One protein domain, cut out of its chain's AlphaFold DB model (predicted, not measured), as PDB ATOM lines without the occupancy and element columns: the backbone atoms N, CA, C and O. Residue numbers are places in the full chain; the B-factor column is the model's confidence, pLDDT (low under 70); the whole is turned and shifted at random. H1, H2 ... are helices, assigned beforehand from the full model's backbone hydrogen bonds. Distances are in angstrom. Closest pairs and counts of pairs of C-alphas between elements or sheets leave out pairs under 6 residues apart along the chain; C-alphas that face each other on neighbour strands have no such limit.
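What this domain is: This is residues 3 to 63 of the 81 residues of an uncharacterized protein of Halococcus sp. IIIV-5B (UniProt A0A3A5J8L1). One long, straight helix, H2, has a short helix near each end: H1 lies mostly beyond its first end, and H3 folds back near its last end. There is no packed core; the middle of H2, residues 34 to 48, stands free, and residues 4 to 10 stick out as an arm before H1. The 61 printed residues include three named helices, in the order H1, H2, H3, and no named strand; the class is all helix. The whole is extended, with a radius of gyration of the C-alphas of 19.3 A, and flat, spanning 53 by 32 by 9 A.

How they stand to each other: H1, residues 13 to 22, and H2, residues 29 to 50, form a helical hairpin. They only just touch, with 3 pairs of C-alphas within 8 A, and H2 does so with residue 29 alone. Their closest C-alphas, those of Asp 17 and Ser 29, are 7.5 A apart. They run opposite ways at a shallow tilt of 29 degrees. H3, residues 57 to 63, is close to H2 but not clearly touching; their closest C-alphas, those of Ala 50 and Ala 60, are 7.6 A apart. H2 and H3 run opposite ways at a shallow tilt of 29 degrees. H1 and H3 are apart. In H1, H2 and H3 every O i to N i+4 pair is within hydrogen-bond range.

Where its parts are: H1 begins at C-alpha 13, (-0.163, 3.929, 169.597), and measures 14.3 A from first to last C-alpha. H2 begins at C-alpha 29, (1.631, -3.362, 167.137), and measures 31.3 A. H3 measures 10.0 A and ends at C-alpha 63, (30.139, -14.144, 172.895).

The domain as a whole: The two C-alphas farthest apart, those of Thr 5 and Asp 58, are 55.0 A apart. The printed part has no cut, and both links are short. Confidence is low, with pLDDT under 70, at residues 3 to 16 and 24 to 30.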
ATOM      1  N   ILE A   3      -0.420  16.458 164.417       50.22
ATOM      2  CA  ILE A   3       0.045  17.596 165.206       50.22
ATOM      3  C   ILE A   3      -1.085  17.875 166.199       50.22
ATOM      4  O   ILE A   3      -2.224  18.119 165.775       50.22
ATOM      5  N   ARG A   4      -0.822  17.727 167.499       56.84
ATOM      6  CA  ARG A   4      -1.765  18.176 168.527       56.84
ATOM      7  C   ARG A   4      -1.976  19.682 168.333       56.84
ATOM      8  O   ARG A   4      -1.134  20.372 167.769       56.84
ATOM      9  N   THR A   5      -3.112  20.229 168.756       60.31
ATOM     10  CA  THR A   5      -3.393  21.674 168.601       60.31
ATOM     11  C   THR A   5      -2.409  22.576 169.357       60.31
ATOM     12  O   THR A   5      -2.395  23.779 169.122       60.31
ATOM     13  N   ASP A   6      -1.594  21.995 170.239       66.69
ATOM     14  CA  ASP A   6      -0.476  22.615 170.960       66.69
ATOM     15  C   ASP A   6       0.853  22.602 170.164       66.69
ATOM     16  O   ASP A   6       1.835  23.195 170.602       66.69
ATOM     17  N   GLY A   7       0.888  21.988 168.976       55.03
ATOM     18  CA  GLY A   7       2.084  21.877 168.140       55.03
ATOM     19  C   GLY A   7       2.987  20.688 168.478       55.03
ATOM     20  O   GLY A   7       3.976  20.476 167.774       55.03
ATOM     21  N   GLU A   8       2.656  19.892 169.499       59.41
ATOM     22  CA  GLU A   8       3.439  18.719 169.874       59.41
ATOM     23  C   GLU A   8       3.090  17.494 169.014       59.41
ATOM     24  O   GLU A   8       1.951  17.280 168.573       59.41
ATOM     25  N   TYR A   9       4.116  16.686 168.741       55.50
ATOM     26  CA  TYR A   9       4.006  15.457 167.967       55.50
ATOM     27  C   TYR A   9       3.890  14.278 168.920       55.50
ATOM     28  O   TYR A   9       4.825  13.991 169.660       55.50
ATOM     29  N   ASP A  10       2.759  13.580 168.857       56.19
ATOM     30  CA  ASP A  10       2.538  12.371 169.640       56.19
ATOM     31  C   ASP A  10       2.237  11.184 168.717       56.19
ATOM     32  O   ASP A  10       1.404  11.260 167.794       56.19
ATOM     33  N   TRP A  11       2.951  10.085 168.939       55.38
ATOM     34  CA  TRP A  11       2.712   8.823 168.252       55.38
ATOM     35  C   TRP A  11       1.624   8.087 169.020       55.38
ATOM     36  O   TRP A  11       1.892   7.344 169.951       55.38
ATOM     37  N   ARG A  12       0.376   8.324 168.612       63.41
ATOM     38  CA  ARG A  12      -0.815   7.701 169.191       63.41
ATOM     39  C   ARG A  12      -0.893   6.199 168.893       63.41
ATOM     40  O   ARG A  12      -1.633   5.779 168.003       63.41
ATOM     41  N   THR A  13      -0.088   5.401 169.589       62.69
ATOM     42  CA  THR A  13      -0.163   3.929 169.597       62.69
ATOM     43  C   THR A  13      -1.538   3.450 170.061       62.69
ATOM     44  O   THR A  13      -2.106   2.546 169.453       62.69
ATOM     45  N   ASP A  14      -2.138   4.178 171.006       67.62
ATOM     46  CA  ASP A  14      -3.529   4.030 171.449       67.62
ATOM     47  C   ASP A  14      -4.537   4.071 170.289       67.62
ATOM     48  O   ASP A  14      -5.457   3.264 170.246       67.62
ATOM     49  N   LEU A  15      -4.350   4.958 169.306       69.75
ATOM     50  CA  LEU A  15      -5.268   5.087 168.171       69.75
ATOM     51  C   LEU A  15      -5.219   3.866 167.243       69.75
ATOM     52  O   LEU A  15      -6.244   3.510 166.656       69.75
ATOM     53  N   TYR A  16      -4.048   3.246 167.074       68.56
ATOM     54  CA  TYR A  16      -3.928   2.037 166.258       68.56
ATOM     55  C   TYR A  16      -4.615   0.863 166.940       68.56
ATOM     56  O   TYR A  16      -5.391   0.181 166.276       68.56
ATOM     57  N   ASP A  17      -4.401   0.689 168.242       71.19
ATOM     58  CA  ASP A  17      -5.019  -0.384 169.023       71.19
ATOM     59  C   ASP A  17      -6.543  -0.191 169.146       71.19
ATOM     60  O   ASP A  17      -7.307  -1.126 168.916       71.19
ATOM     61  N   GLU A  18      -7.012   1.041 169.372       72.69
ATOM     62  CA  GLU A  18      -8.442   1.385 169.443       72.69
ATOM     63  C   GLU A  18      -9.145   1.212 168.079       72.69
ATOM     64  O   GLU A  18     -10.285   0.747 167.989       72.69
ATOM     65  N   THR A  19      -8.457   1.529 166.976       72.62
ATOM     66  CA  THR A  19      -8.956   1.267 165.614       72.62
ATOM     67  C   THR A  19      -8.987  -0.232 165.317       72.62
ATOM     68  O   THR A  19      -9.954  -0.729 164.739       72.62
ATOM     69  N   ALA A  20      -7.948  -0.960 165.716       72.88
ATOM     70  CA  ALA A  20      -7.829  -2.398 165.528       72.88
ATOM     71  C   ALA A  20      -8.955  -3.155 166.241       72.88
ATOM     72  O   ALA A  20      -9.653  -3.964 165.621       72.88
ATOM     73  N   GLU A  21      -9.217  -2.794 167.499       76.19
ATOM     74  CA  GLU A  21     -10.336  -3.301 168.290       76.19
ATOM     75  C   GLU A  21     -11.684  -2.974 167.629       76.19
ATOM     76  O   GLU A  21     -12.522  -3.861 167.444       76.19
ATOM     77  N   ARG A  22     -11.867  -1.733 167.157       78.31
ATOM     78  CA  ARG A  22     -13.094  -1.297 166.469       78.31
ATOM     79  C   ARG A  22     -13.389  -2.065 165.177       78.31
ATOM     80  O   ARG A  22     -14.558  -2.232 164.830       78.31
ATOM     81  N   PHE A  23     -12.359  -2.512 164.461       77.06
ATOM     82  CA  PHE A  23     -12.496  -3.311 163.239       77.06
ATOM     83  C   PHE A  23     -12.332  -4.823 163.474       77.06
ATOM     84  O   PHE A  23     -12.375  -5.590 162.512       77.06
ATOM     85  N   GLY A  24     -12.179  -5.268 164.728       66.75
ATOM     86  CA  GLY A  24     -12.041  -6.683 165.087       66.75
ATOM     87  C   GLY A  24     -10.779  -7.351 164.529       66.75
ATOM     88  O   GLY A  24     -10.750  -8.569 164.354       66.75
ATOM     89  N   VAL A  25      -9.746  -6.570 164.217       65.88
ATOM     90  CA  VAL A  25      -8.461  -7.051 163.700       65.88
ATOM     91  C   VAL A  25      -7.405  -6.877 164.781       65.88
ATOM     92  O   VAL A  25      -7.271  -5.805 165.344       65.88
ATOM     93  N   GLY A  26      -6.641  -7.921 165.097       62.12
ATOM     94  CA  GLY A  26      -5.547  -7.797 166.060       62.12
ATOM     95  C   GLY A  26      -4.362  -7.057 165.444       62.12
ATOM     96  O   GLY A  26      -3.745  -7.564 164.503       62.12
ATOM     97  N   THR A  27      -3.999  -5.894 165.979       62.44
ATOM     98  CA  THR A  27      -2.722  -5.256 165.662       62.44
ATOM     99  C   THR A  27      -1.636  -5.916 166.499       62.44
ATOM    100  O   THR A  27      -1.596  -5.809 167.718       62.44
ATOM    101  N   LYS A  28      -0.692  -6.611 165.855       65.69
ATOM    102  CA  LYS A  28       0.558  -7.053 166.509       65.69
ATOM    103  C   LYS A  28       1.492  -5.865 166.833       65.69
ATOM    104  O   LYS A  28       2.694  -6.067 166.980       65.69
ATOM    105  N   SER A  29       0.953  -4.645 166.903       69.69
ATOM    106  CA  SER A  29       1.631  -3.362 167.137       69.69
ATOM    107  C   SER A  29       2.481  -3.422 168.395       69.69
ATOM    108  O   SER A  29       3.689  -3.253 168.301       69.69
ATOM    109  N   GLY A  30       1.899  -3.822 169.529       68.62
ATOM    110  CA  GLY A  30       2.639  -3.924 170.790       68.62
ATOM    111  C   GLY A  30       3.825  -4.897 170.742       68.62
ATOM    112  O   GLY A  30       4.848  -4.658 171.372       68.62
ATOM    113  N   GLY A  31       3.737  -5.972 169.947       73.31
ATOM    114  CA  GLY A  31       4.861  -6.891 169.744       73.31
ATOM    115  C   GLY A  31       5.990  -6.280 168.909       73.31
ATOM    116  O   GLY A  31       7.160  -6.546 169.172       73.31
ATOM    117  N   ILE A  32       5.648  -5.447 167.924       76.00
ATOM    118  CA  ILE A  32       6.619  -4.707 167.110       76.00
ATOM    119  C   ILE A  32       7.269  -3.601 167.947       76.00
ATOM    120  O   ILE A  32       8.491  -3.482 167.929       76.00
ATOM    121  N   ASP A  33       6.485  -2.854 168.723       76.19
ATOM    122  CA  ASP A  33       6.991  -1.788 169.593       76.19
ATOM    123  C   ASP A  33       7.945  -2.352 170.653       76.19
ATOM    124  O   ASP A  33       9.068  -1.866 170.795       76.19
ATOM    125  N   ALA A  34       7.561  -3.453 171.311       74.06
ATOM    126  CA  ALA A  34       8.420  -4.145 172.269       74.06
ATOM    127  C   ALA A  34       9.710  -4.678 171.621       74.06
ATOM    128  O   ALA A  34      10.788  -4.565 172.204       74.06
ATOM    129  N   ALA A  35       9.631  -5.230 170.403       72.25
ATOM    130  CA  ALA A  35      10.810  -5.697 169.677       72.25
ATOM    131  C   ALA A  35      11.751  -4.540 169.296       72.25
ATOM    132  O   ALA A  35      12.970  -4.680 169.414       72.25
ATOM    133  N   CYS A  36      11.204  -3.398 168.873       80.62
ATOM    134  CA  CYS A  36      11.969  -2.194 168.552       80.62
ATOM    135  C   CYS A  36      12.648  -1.601 169.792       80.62
ATOM    136  O   CYS A  36      13.838  -1.277 169.742       80.62
ATOM    137  N   GLU A  37      11.926  -1.487 170.909       81.38
ATOM    138  CA  GLU A  37      12.483  -0.995 172.170       81.38
ATOM    139  C   GLU A  37      13.604  -1.914 172.670       81.38
ATOM    140  O   GLU A  37      14.720  -1.449 172.924       81.38
ATOM    141  N   PHE A  38      13.339  -3.222 172.722       85.12
ATOM    142  CA  PHE A  38      14.327  -4.226 173.106       85.12
ATOM    143  C   PHE A  38      15.576  -4.155 172.223       85.12
ATOM    144  O   PHE A  38      16.690  -4.055 172.736       85.12
ATOM    145  N   SER A  39      15.402  -4.149 170.898       83.56
ATOM    146  CA  SER A  39      16.527  -4.134 169.955       83.56
ATOM    147  C   SER A  39      17.351  -2.855 170.089       83.56
ATOM    148  O   SER A  39      18.577  -2.908 170.048       83.56
ATOM    149  N   THR A  40      16.702  -1.712 170.323       88.69
ATOM    150  CA  THR A  40      17.392  -0.432 170.533       88.69
ATOM    151  C   THR A  40      18.253  -0.463 171.796       88.69
ATOM    152  O   THR A  40      19.408  -0.038 171.769       88.69
ATOM    153  N   GLN A  41      17.718  -0.975 172.909       87.56
ATOM    154  CA  GLN A  41      18.478  -1.099 174.156       87.56
ATOM    155  C   GLN A  41      19.611  -2.123 174.024       87.56
ATOM    156  O   GLN A  41      20.729  -1.867 174.473       87.56
ATOM    157  N   MET A  42      19.345  -3.251 173.365       86.81
ATOM    158  CA  MET A  42      20.332  -4.295 173.104       86.81
ATOM    159  C   MET A  42      21.515  -3.757 172.292       86.81
ATOM    160  O   MET A  42      22.654  -3.949 172.705       86.81
ATOM    161  N   LEU A  43      21.266  -3.030 171.196       89.44
ATOM    162  CA  LEU A  43      22.328  -2.449 170.366       89.44
ATOM    163  C   LEU A  43      23.210  -1.478 171.159       89.44
ATOM    164  O   LEU A  43      24.430  -1.595 171.113       89.44
ATOM    165  N   ARG A  44      22.614  -0.597 171.971       90.44
ATOM    166  CA  ARG A  44      23.375   0.319 172.842       90.44
ATOM    167  C   ARG A  44      24.234  -0.418 173.865       90.44
ATOM    168  O   ARG A  44      25.341   0.012 174.178       90.44
ATOM    169  N   ASN A  45      23.719  -1.508 174.426       86.12
ATOM    170  CA  ASN A  45      24.473  -2.317 175.377       86.12
ATOM    171  C   ASN A  45      25.635  -3.044 174.691       86.12
ATOM    172  O   ASN A  45      26.715  -3.107 175.268       86.12
ATOM    173  N   LEU A  46      25.432  -3.538 173.467       86.25
ATOM    174  CA  LEU A  46      26.485  -4.161 172.665       86.25
ATOM    175  C   LEU A  46      27.570  -3.154 172.266       86.25
ATOM    176  O   LEU A  46      28.744  -3.470 172.415       86.25
ATOM    177  N   GLU A  47      27.205  -1.938 171.851       89.81
ATOM    178  CA  GLU A  47      28.166  -0.854 171.581       89.81
ATOM    179  C   GLU A  47      29.025  -0.550 172.816       89.81
ATOM    180  O   GLU A  47      30.251  -0.542 172.744       89.81
ATOM    181  N   ARG A  48      28.393  -0.394 173.987       89.12
ATOM    182  CA  ARG A  48      29.118  -0.161 175.248       89.12
ATOM    183  C   ARG A  48      29.996  -1.339 175.657       89.12
ATOM    184  O   ARG A  48      31.051  -1.127 176.247       89.12
ATOM    185  N   ALA A  49      29.545  -2.564 175.404       87.44
ATOM    186  CA  ALA A  49      30.318  -3.760 175.698       87.44
ATOM    187  C   ALA A  49      31.538  -3.861 174.775       87.44
ATOM    188  O   ALA A  49      32.619  -4.178 175.257       87.44
ATOM    189  N   ALA A  50      31.389  -3.537 173.487       86.38
ATOM    190  CA  ALA A  50      32.478  -3.543 172.512       86.38
ATOM    191  C   ALA A  50      33.619  -2.581 172.889       86.38
ATOM    192  O   ALA A  50      34.780  -2.873 172.627       86.38
ATOM    193  N   GLU A  51      33.297  -1.457 173.534       90.75
ATOM    194  CA  GLU A  51      34.272  -0.461 173.999       90.75
ATOM    195  C   GLU A  51      34.783  -0.709 175.433       90.75
ATOM    196  O   GLU A  51      35.569   0.082 175.963       90.75
ATOM    197  N   HIS A  52      34.332  -1.775 176.103       92.75
ATOM    198  CA  HIS A  52      34.713  -2.037 177.488       92.75
ATOM    199  C   HIS A  52      36.203  -2.428 177.590       92.75
ATOM    200  O   HIS A  52      36.665  -3.225 176.779       92.75
ATOM    201  N   PRO A  53      36.962  -1.958 178.604       93.00
ATOM    202  CA  PRO A  53      38.394  -2.266 178.740       93.00
ATOM    203  C   PRO A  53      38.727  -3.762 178.791       93.00
ATOM    204  O   PRO A  53      39.790  -4.175 178.338       93.00
ATOM    205  N   ASP A  54      37.810  -4.561 179.338       93.44
ATOM    206  CA  ASP A  54      37.952  -6.018 179.445       93.44
ATOM    207  C   ASP A  54      37.477  -6.769 178.185       93.44
ATOM    208  O   ASP A  54      37.561  -7.995 178.130       93.44
ATOM    209  N   MET A  55      36.938  -6.064 177.183       93.94
ATOM    210  CA  MET A  55      36.497  -6.673 175.931       93.94
ATOM    211  C   MET A  55      37.706  -6.956 175.037       93.94
ATOM    212  O   MET A  55      38.325  -6.044 174.494       93.94
ATOM    213  N   THR A  56      38.036  -8.238 174.882       93.31
ATOM    214  CA  THR A  56      39.076  -8.715 173.960       93.31
ATOM    215  C   THR A  56      38.459  -9.254 172.669       93.31
ATOM    216  O   THR A  56      37.276  -9.591 172.632       93.31
ATOM    217  N   GLU A  57      39.261  -9.367 171.608       89.31
ATOM    218  CA  GLU A  57      38.824  -9.936 170.324       89.31
ATOM    219  C   GLU A  57      38.327 -11.387 170.490       89.31
ATOM    220  O   GLU A  57      37.214 -11.702 170.072       89.31
ATOM    221  N   ASP A  58      39.075 -12.217 171.227       88.44
ATOM    222  CA  ASP A  58      38.693 -13.602 171.551       88.44
ATOM    223  C   ASP A  58      37.375 -13.682 172.341       88.44
ATOM    224  O   ASP A  58      36.541 -14.562 172.113       88.44
ATOM    225  N   LEU A  59      37.168 -12.765 173.295       87.06
ATOM    226  CA  LEU A  59      35.939 -12.724 174.085       87.06
ATOM    227  C   LEU A  59      34.746 -12.292 173.223       87.06
ATOM    228  O   LEU A  59      33.663 -12.863 173.351       87.06
ATOM    229  N   ALA A  60      34.938 -11.319 172.330       88.12
ATOM    230  CA  ALA A  60      33.910 -10.884 171.393       88.12
ATOM    231  C   ALA A  60      33.514 -12.008 170.422       88.12
ATOM    232  O   ALA A  60      32.321 -12.214 170.182       88.12
ATOM    233  N   GLU A  61      34.485 -12.770 169.911       87.06
ATOM    234  CA  GLU A  61      34.236 -13.946 169.070       87.06
ATOM    235  C   GLU A  61      33.446 -15.020 169.837       87.06
ATOM    236  O   GLU A  61      32.411 -15.500 169.358       87.06
ATOM    237  N   LEU A  62      33.867 -15.336 171.066       85.44
ATOM    238  CA  LEU A  62      33.186 -16.311 171.920       85.44
ATOM    239  C   LEU A  62      31.730 -15.910 172.211       85.44
ATOM    240  O   LEU A  62      30.828 -16.735 172.076       85.44
ATOM    241  N   LEU A  63      31.484 -14.650 172.585       82.38
ATOM    242  CA  LEU A  63      30.139 -14.144 172.895       82.38
ATOM    243  C   LEU A  63      29.244 -14.021 171.653       82.38
ATOM    244  O   LEU A  63      28.022 -14.110 171.769       82.38
TER     245      LEU A  63